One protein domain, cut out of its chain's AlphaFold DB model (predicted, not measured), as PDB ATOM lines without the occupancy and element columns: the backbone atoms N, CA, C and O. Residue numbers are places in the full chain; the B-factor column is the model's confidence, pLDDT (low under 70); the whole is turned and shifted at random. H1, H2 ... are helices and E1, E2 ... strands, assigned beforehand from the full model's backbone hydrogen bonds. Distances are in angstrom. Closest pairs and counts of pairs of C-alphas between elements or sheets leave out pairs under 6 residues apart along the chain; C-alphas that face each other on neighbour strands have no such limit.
ATOM      1  N   ASP A 278     -72.243 142.874 -78.253       72.31
ATOM      2  CA  ASP A 278     -73.096 143.955 -78.768       72.31
ATOM      3  C   ASP A 278     -73.396 143.710 -80.263       72.31
ATOM      4  O   ASP A 278     -72.732 144.259 -81.148       72.31
ATOM      5  N   ASP A 279     -74.336 142.797 -80.504       80.50
ATOM      6  CA  ASP A 279     -74.805 142.274 -81.782       80.50
ATOM      7  C   ASP A 279     -76.316 141.997 -81.689       80.50
ATOM      8  O   ASP A 279     -76.792 141.429 -80.703       80.50
ATOM      9  N   GLY A 280     -77.064 142.338 -82.735       84.81
ATOM     10  CA  GLY A 280     -78.404 141.800 -82.973       84.81
ATOM     11  C   GLY A 280     -78.356 140.476 -83.743       84.81
ATOM     12  O   GLY A 280     -77.304 140.056 -84.224       84.81
ATOM     13  N   TYR A 281     -79.518 139.846 -83.926       85.75
ATOM     14  CA  TYR A 281     -79.683 138.689 -84.812       85.75
ATOM     15  C   TYR A 281     -80.576 139.065 -85.990       85.75
ATOM     16  O   TYR A 281     -81.638 139.664 -85.811       85.75
ATOM     17  N   VAL A 282     -80.144 138.711 -87.197       86.94
ATOM     18  CA  VAL A 282     -80.886 138.920 -88.441       86.94
ATOM     19  C   VAL A 282     -81.221 137.558 -89.031       86.94
ATOM     20  O   VAL A 282     -80.351 136.704 -89.188       86.94
ATOM     21  N   PHE A 283     -82.496 137.370 -89.362       87.56
ATOM     22  CA  PHE A 283     -83.020 136.145 -89.955       87.56
ATOM     23  C   PHE A 283     -83.404 136.422 -91.407       87.56
ATOM     24  O   PHE A 283     -84.265 137.259 -91.682       87.56
ATOM     25  N   LEU A 284     -82.755 135.733 -92.344       87.06
ATOM     26  CA  LEU A 284     -83.015 135.855 -93.778       87.06
ATOM     27  C   LEU A 284     -83.654 134.563 -94.291       87.06
ATOM     28  O   LEU A 284     -83.042 133.502 -94.213       87.06
ATOM     29  N   HIS A 285     -84.863 134.642 -94.849       89.06
ATOM     30  CA  HIS A 285     -85.433 133.507 -95.582       89.06
ATOM     31  C   HIS A 285     -84.541 133.161 -96.787       89.06
ATOM     32  O   HIS A 285     -84.034 134.080 -97.431       89.06
ATOM     33  N   LYS A 286     -84.362 131.876 -97.119       85.94
ATOM     34  CA  LYS A 286     -83.407 131.439 -98.156       85.94
ATOM     35  C   LYS A 286     -83.696 132.013 -99.550       85.94
ATOM     36  O   LYS A 286     -82.776 132.230-100.325       85.94
ATOM     37  N   ASP A 287     -84.951 132.371 -99.814       88.50
ATOM     38  CA  ASP A 287     -85.399 132.995-101.069       88.50
ATOM     39  C   ASP A 287     -85.114 134.517-101.126       88.50
ATOM     40  O   ASP A 287     -85.429 135.179-102.115       88.50
ATOM     41  N   ASN A 288     -84.566 135.114-100.060       88.06
ATOM     42  CA  ASN A 288     -84.205 136.531-100.026       88.06
ATOM     43  C   ASN A 288     -82.883 136.757-100.794       88.06
ATOM     44  O   ASN A 288     -81.883 136.132-100.443       88.06
ATOM     45  N   PRO A 289     -82.800 137.706-101.752       83.94
ATOM     46  CA  PRO A 289     -81.564 138.007-102.493       83.94
ATOM     47  C   PRO A 289     -80.339 138.405-101.644       83.94
ATOM     48  O   PRO A 289     -79.223 138.455-102.164       83.94
ATOM     49  N   LEU A 290     -80.518 138.714-100.353       83.00
ATOM     50  CA  LEU A 290     -79.420 138.878 -99.396       83.00
ATOM     51  C   LEU A 290     -78.857 137.552 -98.869       83.00
ATOM     52  O   LEU A 290     -77.660 137.508 -98.592       83.00
ATOM     53  N   ALA A 291     -79.655 136.486 -98.742       83.56
ATOM     54  CA  ALA A 291     -79.201 135.207 -98.189       83.56
ATOM     55  C   ALA A 291     -78.030 134.635 -99.005       83.56
ATOM     56  O   ALA A 291     -76.991 134.331 -98.433       83.56
ATOM     57  N   ASP A 292     -78.134 134.636-100.337       79.75
ATOM     58  CA  ASP A 292     -77.079 134.223-101.279       79.75
ATOM     59  C   ASP A 292     -75.785 135.047-101.226       79.75
ATOM     60  O   ASP A 292     -74.750 134.616-101.747       79.75
ATOM     61  N   LYS A 293     -75.838 136.268-100.686       75.62
ATOM     62  CA  LYS A 293     -74.661 137.129-100.503       75.62
ATOM     63  C   LYS A 293     -74.050 136.915 -99.126       75.62
ATOM     64  O   LYS A 293     -72.838 136.786 -98.998       75.62
ATOM     65  N   VAL A 294     -74.902 136.842 -98.109       76.50
ATOM     66  CA  VAL A 294     -74.517 136.664 -96.711       76.50
ATOM     67  C   VAL A 294     -73.978 135.254 -96.443       76.50
ATOM     68  O   VAL A 294     -72.980 135.121 -95.746       76.50
ATOM     69  N   SER A 295     -74.545 134.212 -97.056       75.56
ATOM     70  CA  SER A 295     -74.043 132.835 -96.942       75.56
ATOM     71  C   SER A 295     -72.609 132.691 -97.460       75.56
ATOM     72  O   SER A 295     -71.800 132.020 -96.829       75.56
ATOM     73  N   LYS A 296     -72.258 133.386 -98.551       68.94
ATOM     74  CA  LYS A 296     -70.889 133.430 -99.099       68.94
ATOM     75  C   LYS A 296     -69.927 134.175 -98.175       68.94
ATOM     76  O   LYS A 296     -68.832 133.689 -97.933       68.94
ATOM     77  N   VAL A 297     -70.365 135.299 -97.601       65.44
ATOM     78  CA  VAL A 297     -69.619 136.064 -96.579       65.44
ATOM     79  C   VAL A 297     -69.360 135.237 -95.306       65.44
ATOM     80  O   VAL A 297     -68.388 135.486 -94.604       65.44
ATOM     81  N   LEU A 298     -70.186 134.226 -95.026       65.25
ATOM     82  CA  LEU A 298     -70.019 133.273 -93.919       65.25
ATOM     83  C   LEU A 298     -69.400 131.925 -94.355       65.25
ATOM     84  O   LEU A 298     -69.225 131.034 -93.523       65.25
ATOM     85  N   GLY A 299     -69.086 131.765 -95.645       57.78
ATOM     86  CA  GLY A 299     -68.639 130.509 -96.252       57.78
ATOM     87  C   GLY A 299     -67.181 130.154 -95.961       57.78
ATOM     88  O   GLY A 299     -66.846 128.970 -95.940       57.78
ATOM     89  N   ASP A 300     -66.340 131.148 -95.651       55.38
ATOM     90  CA  ASP A 300     -64.937 130.984 -95.231       55.38
ATOM     91  C   ASP A 300     -64.833 130.488 -93.766       55.38
ATOM     92  O   ASP A 300     -64.169 131.078 -92.904       55.38
ATOM     93  N   ARG A 301     -65.520 129.365 -93.495       51.56
ATOM     94  CA  ARG A 301     -65.743 128.712 -92.189       51.56
ATOM     95  C   ARG A 301     -64.459 128.373 -91.411       51.56
ATOM     96  O   ARG A 301     -64.527 128.219 -90.197       51.56
ATOM     97  N   GLU A 302     -63.302 128.321 -92.075       46.88
ATOM     98  CA  GLU A 302     -61.965 128.171 -91.464       46.88
ATOM     99  C   GLU A 302     -61.667 129.240 -90.395       46.88
ATOM    100  O   GLU A 302     -60.912 129.003 -89.450       46.88
ATOM    101  N   THR A 303     -62.250 130.437 -90.517       45.47
ATOM    102  CA  THR A 303     -61.894 131.577 -89.664       45.47
ATOM    103  C   THR A 303     -62.847 131.733 -88.476       45.47
ATOM    104  O   THR A 303     -63.546 132.741 -88.363       45.47
ATOM    105  N   TYR A 304     -62.843 130.774 -87.537       47.78
ATOM    106  CA  TYR A 304     -63.479 130.958 -86.221       47.78
ATOM    107  C   TYR A 304     -62.738 132.047 -85.427       47.78
ATOM    108  O   TYR A 304     -61.819 131.793 -84.645       47.78
ATOM    109  N   LYS A 305     -63.119 133.301 -85.666       52.16
ATOM    110  CA  LYS A 305     -62.638 134.477 -84.947       52.16
ATOM    111  C   LYS A 305     -63.813 135.335 -84.515       52.16
ATOM    112  O   LYS A 305     -64.859 135.380 -85.150       52.16
ATOM    113  N   LYS A 306     -63.575 136.100 -83.453       52.59
ATOM    114  CA  LYS A 306     -64.468 137.137 -82.917       52.59
ATOM    115  C   LYS A 306     -64.561 138.379 -83.832       52.59
ATOM    116  O   LYS A 306     -65.143 139.392 -83.445       52.59
ATOM    117  N   ASP A 307     -63.947 138.316 -85.011       60.78
ATOM    118  CA  ASP A 307     -63.747 139.434 -85.922       60.78
ATOM    119  C   ASP A 307     -65.024 139.675 -86.736       60.78
ATOM    120  O   ASP A 307     -65.528 138.791 -87.425       60.78
ATOM    121  N   LYS A 308     -65.561 140.892 -86.639       73.00
ATOM    122  CA  LYS A 308     -66.806 141.294 -87.302       73.00
ATOM    123  C   LYS A 308     -66.519 141.631 -88.767       73.00
ATOM    124  O   LYS A 308     -65.825 142.609 -89.049       73.00
ATOM    125  N   LEU A 309     -67.052 140.845 -89.700       75.19
ATOM    126  CA  LEU A 309     -66.825 141.016 -91.134       75.19
ATOM    127  C   LEU A 309     -67.743 142.112 -91.688       75.19
ATOM    128  O   LEU A 309     -68.953 141.928 -91.827       75.19
ATOM    129  N   ALA A 310     -67.165 143.282 -91.958       77.62
ATOM    130  CA  ALA A 310     -67.882 144.425 -92.515       77.62
ATOM    131  C   ALA A 310     -68.453 144.108 -93.908       77.62
ATOM    132  O   ALA A 310     -67.762 143.547 -94.760       77.62
ATOM    133  N   LEU A 311     -69.704 144.504 -94.151       78.19
ATOM    134  CA  LEU A 311     -70.337 144.343 -95.458       78.19
ATOM    135  C   LEU A 311     -69.708 145.295 -96.483       78.19
ATOM    136  O   LEU A 311     -69.658 146.506 -96.273       78.19
ATOM    137  N   GLY A 312     -69.238 144.735 -97.598       74.06
ATOM    138  CA  GLY A 312     -68.724 145.502 -98.733       74.06
ATOM    139  C   GLY A 312     -69.836 146.096 -99.606       74.06
ATOM    140  O   GLY A 312     -70.974 145.618 -99.608       74.06
ATOM    141  N   ASP A 313     -69.483 147.103-100.410       74.88
ATOM    142  CA  ASP A 313     -70.420 147.854-101.261       74.88
ATOM    143  C   ASP A 313     -71.218 146.966-102.239       74.88
ATOM    144  O   ASP A 313     -72.366 147.275-102.561       74.88
ATOM    145  N   GLU A 314     -70.668 145.821-102.663       71.62
ATOM    146  CA  GLU A 314     -71.351 144.826-103.507       71.62
ATOM    147  C   GLU A 314     -72.584 144.193-102.839       71.62
ATOM    148  O   GLU A 314     -73.528 143.764-103.517       71.62
ATOM    149  N   VAL A 315     -72.596 144.130-101.504       74.12
ATOM    150  CA  VAL A 315     -73.748 143.696-100.708       74.12
ATOM    151  C   VAL A 315     -74.585 144.908-100.321       74.12
ATOM    152  O   VAL A 315     -75.779 144.936-100.628       74.12
ATOM    153  N   SER A 316     -73.970 145.918 -99.702       80.38
ATOM    154  CA  SER A 316     -74.679 147.042 -99.084       80.38
ATOM    155  C   SER A 316     -75.297 148.027-100.075       80.38
ATOM    156  O   SER A 316     -76.428 148.458 -99.870       80.38
ATOM    157  N   GLY A 317     -74.615 148.344-101.178       79.31
ATOM    158  CA  GLY A 317     -75.105 149.269-102.204       79.31
ATOM    159  C   GLY A 317     -76.465 148.877-102.801       79.31
ATOM    160  O   GLY A 317     -77.403 149.668-102.720       79.31
ATOM    161  N   PRO A 318     -76.628 147.663-103.368       78.06
ATOM    162  CA  PRO A 318     -77.892 147.242-103.980       78.06
ATOM    163  C   PRO A 318     -78.977 146.807-102.981       78.06
ATOM    164  O   PRO A 318     -80.108 146.581-103.399       78.06
ATOM    165  N   SER A 319     -78.660 146.652-101.690       78.19
ATOM    166  CA  SER A 319     -79.619 146.208-100.661       78.19
ATOM    167  C   SER A 319     -80.026 147.291 -99.660       78.19
ATOM    168  O   SER A 319     -80.994 147.106 -98.929       78.19
ATOM    169  N   CYS A 320     -79.275 148.395 -99.594       84.06
ATOM    170  CA  CYS A 320     -79.330 149.389 -98.518       84.06
ATOM    171  C   CYS A 320     -79.084 148.819 -97.101       84.06
ATOM    172  O   CYS A 320     -79.419 149.475 -96.115       84.06
ATOM    173  N   PHE A 321     -78.491 147.624 -96.981       86.25
ATOM    174  CA  PHE A 321     -78.189 146.977 -95.701       86.25
ATOM    175  C   PHE A 321     -76.708 147.152 -95.338       86.25
ATOM    176  O   PHE A 321     -75.826 146.648 -96.033       86.25
ATOM    177  N   PHE A 322     -76.426 147.880 -94.256       87.75
ATOM    178  CA  PHE A 322     -75.079 148.291 -93.844       87.75
ATOM    179  C   PHE A 322     -74.770 147.809 -92.427       87.75
ATOM    180  O   PHE A 322     -75.641 147.858 -91.563       87.75
ATOM    181  N   GLY A 323     -73.522 147.415 -92.177       88.44
ATOM    182  CA  GLY A 323     -73.054 146.954 -90.869       88.44
ATOM    183  C   GLY A 323     -71.934 145.925 -91.005       88.44
ATOM    184  O   GLY A 323     -71.250 145.875 -92.031       88.44
ATOM    185  N   ALA A 324     -71.767 145.097 -89.981       85.94
ATOM    186  CA  ALA A 324     -70.875 143.944 -90.001       85.94
ATOM    187  C   ALA A 324     -71.616 142.673 -89.570       85.94
ATOM    188  O   ALA A 324     -72.603 142.746 -88.840       85.94
ATOM    189  N   LEU A 325     -71.137 141.517 -90.027       83.19
ATOM    190  CA  LEU A 325     -71.706 140.205 -89.731       83.19
ATOM    191  C   LEU A 325     -70.675 139.277 -89.085       83.19
ATOM    192  O   LEU A 325     -69.468 139.417 -89.285       83.19
ATOM    193  N   ARG A 326     -71.172 138.285 -88.348       79.88
ATOM    194  CA  ARG A 326     -70.433 137.087 -87.939       79.88
ATOM    195  C   ARG A 326     -71.380 135.885 -87.894       79.88
ATOM    196  O   ARG A 326     -72.605 136.045 -87.887       79.88
ATOM    197  N   LEU A 327     -70.813 134.687 -87.790       74.94
ATOM    198  CA  LEU A 327     -71.581 133.516 -87.367       74.94
ATOM    199  C   LEU A 327     -72.180 133.769 -85.961       74.94
ATOM    200  O   LEU A 327     -71.511 134.396 -85.123       74.94
ATOM    201  N   PRO A 328     -73.419 133.316 -85.678       75.06
ATOM    202  CA  PRO A 328     -73.963 133.269 -84.318       75.06
ATOM    203  C   PRO A 328     -73.069 132.447 -83.371       75.06
ATOM    204  O   PRO A 328     -72.130 131.782 -83.812       75.06
ATOM    205  N   LEU A 329     -73.317 132.497 -82.061       71.00
ATOM    206  CA  LEU A 329     -72.633 131.585 -81.138       71.00
ATOM    207  C   LEU A 329     -73.250 130.180 -81.251       71.00
ATOM    208  O   LEU A 329     -74.354 130.004 -81.766       71.00
ATOM    209  N   SER A 330     -72.528 129.147 -80.815       58.25
ATOM    210  CA  SER A 330     -72.848 127.738 -81.119       58.25
ATOM    211  C   SER A 330     -74.168 127.219 -80.524       58.25
ATOM    212  O   SER A 330     -74.574 126.102 -80.815       58.25
ATOM    213  N   ASN A 331     -74.842 128.023 -79.702       56.69
ATOM    214  CA  ASN A 331     -76.171 127.788 -79.135       56.69
ATOM    215  C   ASN A 331     -77.315 128.495 -79.903       56.69
ATOM    216  O   ASN A 331     -78.454 128.461 -79.443       56.69
ATOM    217  N   GLU A 332     -77.016 129.184 -81.010       57.62
ATOM    218  CA  GLU A 332     -77.951 130.006 -81.807       57.62
ATOM    219  C   GLU A 332     -78.011 129.601 -83.294       57.62
ATOM    220  O   GLU A 332     -78.751 130.207 -84.075       57.62
ATOM    221  N   ILE A 333     -77.214 128.608 -83.705       58.66
ATOM    222  CA  ILE A 333     -77.147 128.125 -85.088       58.66
ATOM    223  C   ILE A 333     -78.047 126.899 -85.241       58.66
ATOM    224  O   ILE A 333     -77.828 125.874 -84.602       58.66
ATOM    225  N   HIS A 334     -79.006 127.004 -86.156       64.38
ATOM    226  CA  HIS A 334     -79.558 125.863 -86.876       64.38
ATOM    227  C   HIS A 334     -79.055 125.973 -88.318       64.38
ATOM    228  O   HIS A 334     -79.108 127.066 -88.893       64.38
ATOM    229  N   ASP A 335     -78.550 124.883 -88.892       63.28
ATOM    230  CA  ASP A 335     -78.167 124.862 -90.305       63.28
ATOM    231  C   ASP A 335     -79.387 125.086 -91.219       63.28
ATOM    232  O   ASP A 335     -80.540 125.029 -90.785       63.28
ATOM    233  N   VAL A 336     -79.121 125.401 -92.488       63.41
ATOM    234  CA  VAL A 336     -80.128 125.753 -93.511       63.41
ATOM    235  C   VAL A 336     -80.073 124.742 -94.666       63.41
ATOM    236  O   VAL A 336     -80.116 125.097 -95.843       63.41
ATOM    237  N   GLU A 337     -79.893 123.471 -94.314       67.06
ATOM    238  CA  GLU A 337     -79.916 122.340 -95.248       67.06
ATOM    239  C   GLU A 337     -81.368 121.938 -95.550       67.06
ATOM    240  O   GLU A 337     -82.270 122.205 -94.754       67.06
ATOM    241  N   ASP A 338     -81.634 121.308 -96.698       63.66
ATOM    242  CA  ASP A 338     -83.016 121.048 -97.141       63.66
ATOM    243  C   ASP A 338     -83.796 120.044 -96.264       63.66
ATOM    244  O   ASP A 338     -85.020 120.021 -96.356       63.66
ATOM    245  N   ASP A 339     -83.117 119.315 -95.368       69.19
ATOM    246  CA  ASP A 339     -83.701 118.418 -94.351       69.19
ATOM    247  C   ASP A 339     -83.540 118.949 -92.902       69.19
ATOM    248  O   ASP A 339     -83.799 118.238 -91.931       69.19
ATOM    249  N   SER A 340     -83.063 120.186 -92.716       80.44
ATOM    250  CA  SER A 340     -82.765 120.738 -91.382       80.44
ATOM    251  C   SER A 340     -84.024 121.135 -90.597       80.44
ATOM    252  O   SER A 340     -84.998 121.629 -91.163       80.44
ATOM    253  N   ILE A 341     -84.007 120.945 -89.274       83.38
ATOM    254  CA  ILE A 341     -85.184 121.066 -88.393       83.38
ATOM    255  C   ILE A 341     -84.935 122.131 -87.320       83.38
ATOM    256  O   ILE A 341     -83.924 122.074 -86.615       83.38
ATOM    257  N   VAL A 342     -85.878 123.065 -87.128       84.38
ATOM    258  CA  VAL A 342     -85.906 123.912 -85.919       84.38
ATOM    259  C   VAL A 342     -86.840 123.269 -84.885       84.38
ATOM    260  O   VAL A 342     -88.060 123.298 -85.080       84.38
ATOM    261  N   PRO A 343     -86.316 122.680 -83.793       82.88
ATOM    262  CA  PRO A 343     -87.131 122.015 -82.785       82.88
ATOM    263  C   PRO A 343     -87.967 123.019 -81.985       82.88
ATOM    264  O   PRO A 343     -87.591 124.178 -81.798       82.88
ATOM    265  N   LEU A 344     -89.093 122.547 -81.447       82.88
ATOM    266  CA  LEU A 344     -89.930 123.348 -80.559       82.88
ATOM    267  C   LEU A 344     -89.160 123.784 -79.298       82.88
ATOM    268  O   LEU A 344     -88.435 122.977 -78.706       82.88
ATOM    269  N   PRO A 345     -89.345 125.029 -78.820       80.06
ATOM    270  CA  PRO A 345     -88.722 125.469 -77.578       80.06
ATOM    271  C   PRO A 345     -89.257 124.637 -76.394       80.06
ATOM    272  O   PRO A 345     -90.458 124.369 -76.346       80.06
ATOM    273  N   PRO A 346     -88.450 124.314 -75.360       79.00
ATOM    274  CA  PRO A 346     -88.904 123.548 -74.184       79.00
ATOM    275  C   PRO A 346     -90.049 124.185 -73.362       79.00
ATOM    276  O   PRO A 346     -90.533 123.604 -72.390       79.00
ATOM    277  N   VAL A 364     -90.329 123.449 -87.064       85.75
ATOM    278  CA  VAL A 364     -90.298 124.124 -88.375       85.75
ATOM    279  C   VAL A 364     -89.390 123.338 -89.311       85.75
ATOM    280  O   VAL A 364     -88.172 123.310 -89.116       85.75
ATOM    281  N   GLU A 365     -89.997 122.715 -90.321       85.75
ATOM    282  CA  GLU A 365     -89.337 121.784 -91.238       85.75
ATOM    283  C   GLU A 365     -89.705 122.103 -92.705       85.75
ATOM    284  O   GLU A 365     -90.893 122.226 -93.024       85.75
ATOM    285  N   PRO A 366     -88.726 122.238 -93.618       86.44
ATOM    286  CA  PRO A 366     -87.304 122.433 -93.341       86.44
ATOM    287  C   PRO A 366     -87.007 123.860 -92.849       86.44
ATOM    288  O   PRO A 366     -87.745 124.806 -93.153       86.44
ATOM    289  N   ASN A 367     -85.886 124.061 -92.153       86.69
ATOM    290  CA  ASN A 367     -85.418 125.395 -91.798       86.69
ATOM    291  C   ASN A 367     -85.028 126.171 -93.065       86.69
ATOM    292  O   ASN A 367     -83.982 125.955 -93.673       86.69
ATOM    293  N   ARG A 368     -85.865 127.137 -93.449       87.50
ATOM    294  CA  ARG A 368     -85.585 128.061 -94.558       87.50
ATOM    295  C   ARG A 368     -85.036 129.410 -94.089       87.50
ATOM    296  O   ARG A 368     -85.034 130.343 -94.887       87.50
ATOM    297  N   ALA A 369     -84.601 129.550 -92.833       86.56
ATOM    298  CA  ALA A 369     -84.109 130.804 -92.266       86.56
ATOM    299  C   ALA A 369     -82.614 130.737 -91.900       86.56
ATOM    300  O   ALA A 369     -82.202 130.031 -90.983       86.56
ATOM    301  N   LEU A 370     -81.809 131.554 -92.582       82.88
ATOM    302  CA  LEU A 370     -80.414 131.813 -92.242       82.88
ATOM    303  C   LEU A 370     -80.343 132.800 -91.068       82.88
ATOM    304  O   LEU A 370     -80.707 133.968 -91.218       82.88
ATOM    305  N   CYS A 371     -79.869 132.322 -89.917       84.31
ATOM    306  CA  CYS A 371     -79.579 133.127 -88.729       84.31
ATOM    307  C   CYS A 371     -78.152 133.689 -88.804       84.31
ATOM    308  O   CYS A 371     -77.195 132.931 -88.975       84.31
ATOM    309  N   VAL A 372     -77.993 135.007 -88.653       82.06
ATOM    310  CA  VAL A 372     -76.680 135.669 -88.599       82.06
ATOM    311  C   VAL A 372     -76.631 136.680 -87.463       82.06
ATOM    312  O   VAL A 372     -77.617 137.372 -87.206       82.06
ATOM    313  N   ALA A 373     -75.484 136.799 -86.798       85.62
ATOM    314  CA  ALA A 373     -75.272 137.865 -85.826       85.62
ATOM    315  C   ALA A 373     -74.732 139.115 -86.542       85.62
ATOM    316  O   ALA A 373     -73.845 139.030 -87.396       85.62
ATOM    317  N   PHE A 374     -75.306 140.269 -86.214       87.88
ATOM    318  CA  PHE A 374     -75.171 141.531 -86.938       87.88
ATOM    319  C   PHE A 374     -74.801 142.673 -85.994       87.88
ATOM    320  O   PHE A 374     -75.338 142.777 -84.897       87.88
ATOM    321  N   THR A 375     -73.937 143.573 -86.453       88.88
ATOM    322  CA  THR A 375     -73.618 144.829 -85.768       88.88
ATOM    323  C   THR A 375     -73.943 146.014 -86.662       88.88
ATOM    324  O   THR A 375     -73.518 146.055 -87.822       88.88
ATOM    325  N   GLU A 376     -74.601 147.025 -86.104       88.94
ATOM    326  CA  GLU A 376     -74.795 148.319 -86.747       88.94
ATOM    327  C   GLU A 376     -73.453 148.979 -87.130       88.94
ATOM    328  O   GLU A 376     -72.440 148.824 -86.438       88.94
ATOM    329  N   PRO A 377     -73.415 149.774 -88.215       88.00
ATOM    330  CA  PRO A 377     -72.259 150.604 -88.521       88.00
ATOM    331  C   PRO A 377     -72.064 151.670 -87.433       88.00
ATOM    332  O   PRO A 377     -73.026 152.198 -86.877       88.00
ATOM    333  N   SER A 378     -70.808 152.040 -87.164       84.56
ATOM    334  CA  SER A 378     -70.459 153.013 -86.120       84.56
ATOM    335  C   SER A 378     -71.243 154.326 -86.262       84.56
ATOM    336  O   SER A 378     -71.081 155.039 -87.262       84.56
ATOM    337  N   ILE A 379     -72.041 154.663 -85.245       82.38
ATOM    338  CA  ILE A 379     -72.845 155.890 -85.206       82.38
ATOM    339  C   ILE A 379     -71.927 157.113 -85.346       82.38
ATOM    340  O   ILE A 379     -70.917 157.250 -84.654       82.38
TER     341      ILE A 379
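AT A GLANCE: This is residues 278 to 346 and 364 to 379 of the 759 residues of the protein "XRN_M domain-containing protein" of Thalassiosira oceanica (UniProt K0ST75). With little regular structure, this is a small sheet of three strands with helix H1 packed on it, H2 off the sheet, and long unnamed stretches. The 85 printed residues, 30 in named elements, run E1 H1 H2 E2 E3, class mixed; the sheet, E1 E3 E2, is antiparallel. The whole is compact, radius of gyration of the C-alphas 13.2 A, spanning 38 by 26 by 26 A.

HOW THE PARTS SIT: Look first at inner strand E3, residues 369 to 375: within hydrogen-bond range are N 282 of E1, residues 280 to 285, and O 372, 2.9 A, and N 326 of E2, residues 324 to 326, and O 373, 2.9 A. H1, residues 291 to 297, is on the sheet at a height of 8.2 A; its closest C-alphas to E3 are Ala 291 and Leu 370, 7.0 A. H2, residues 313 to 319, is close to H1 but not clearly touching, closest C-alphas Lys 293 and Val 315, 6.6 A. E1, H1 H2, E2 form a split strand-helix-strand unit, two strands of one sheet that are not neighbours, with the helices between them along the chain and E3 between them in the sheet; its crossover is right-handed. O i to N i+4 pairs within range are 2 of 3 in H1 and 1 of 3 in H2, with 1 of 4 for i+3.

IN THESE COORDINATES: Find C-alpha 280 at (-78.404, 141.800, -82.973), where E1 begins its 16.6 A; E3 runs 18.7 A to C-alpha 375 at (-73.618, 144.829, -85.768).

THE WHOLE: Residues 347 to 363 are cut out, leaving 14.3 A between C-alphas 346 and 364; H1 to H2 is a long link. Look for pLDDT under 70 at residues 296 to 307 and 330 to 339.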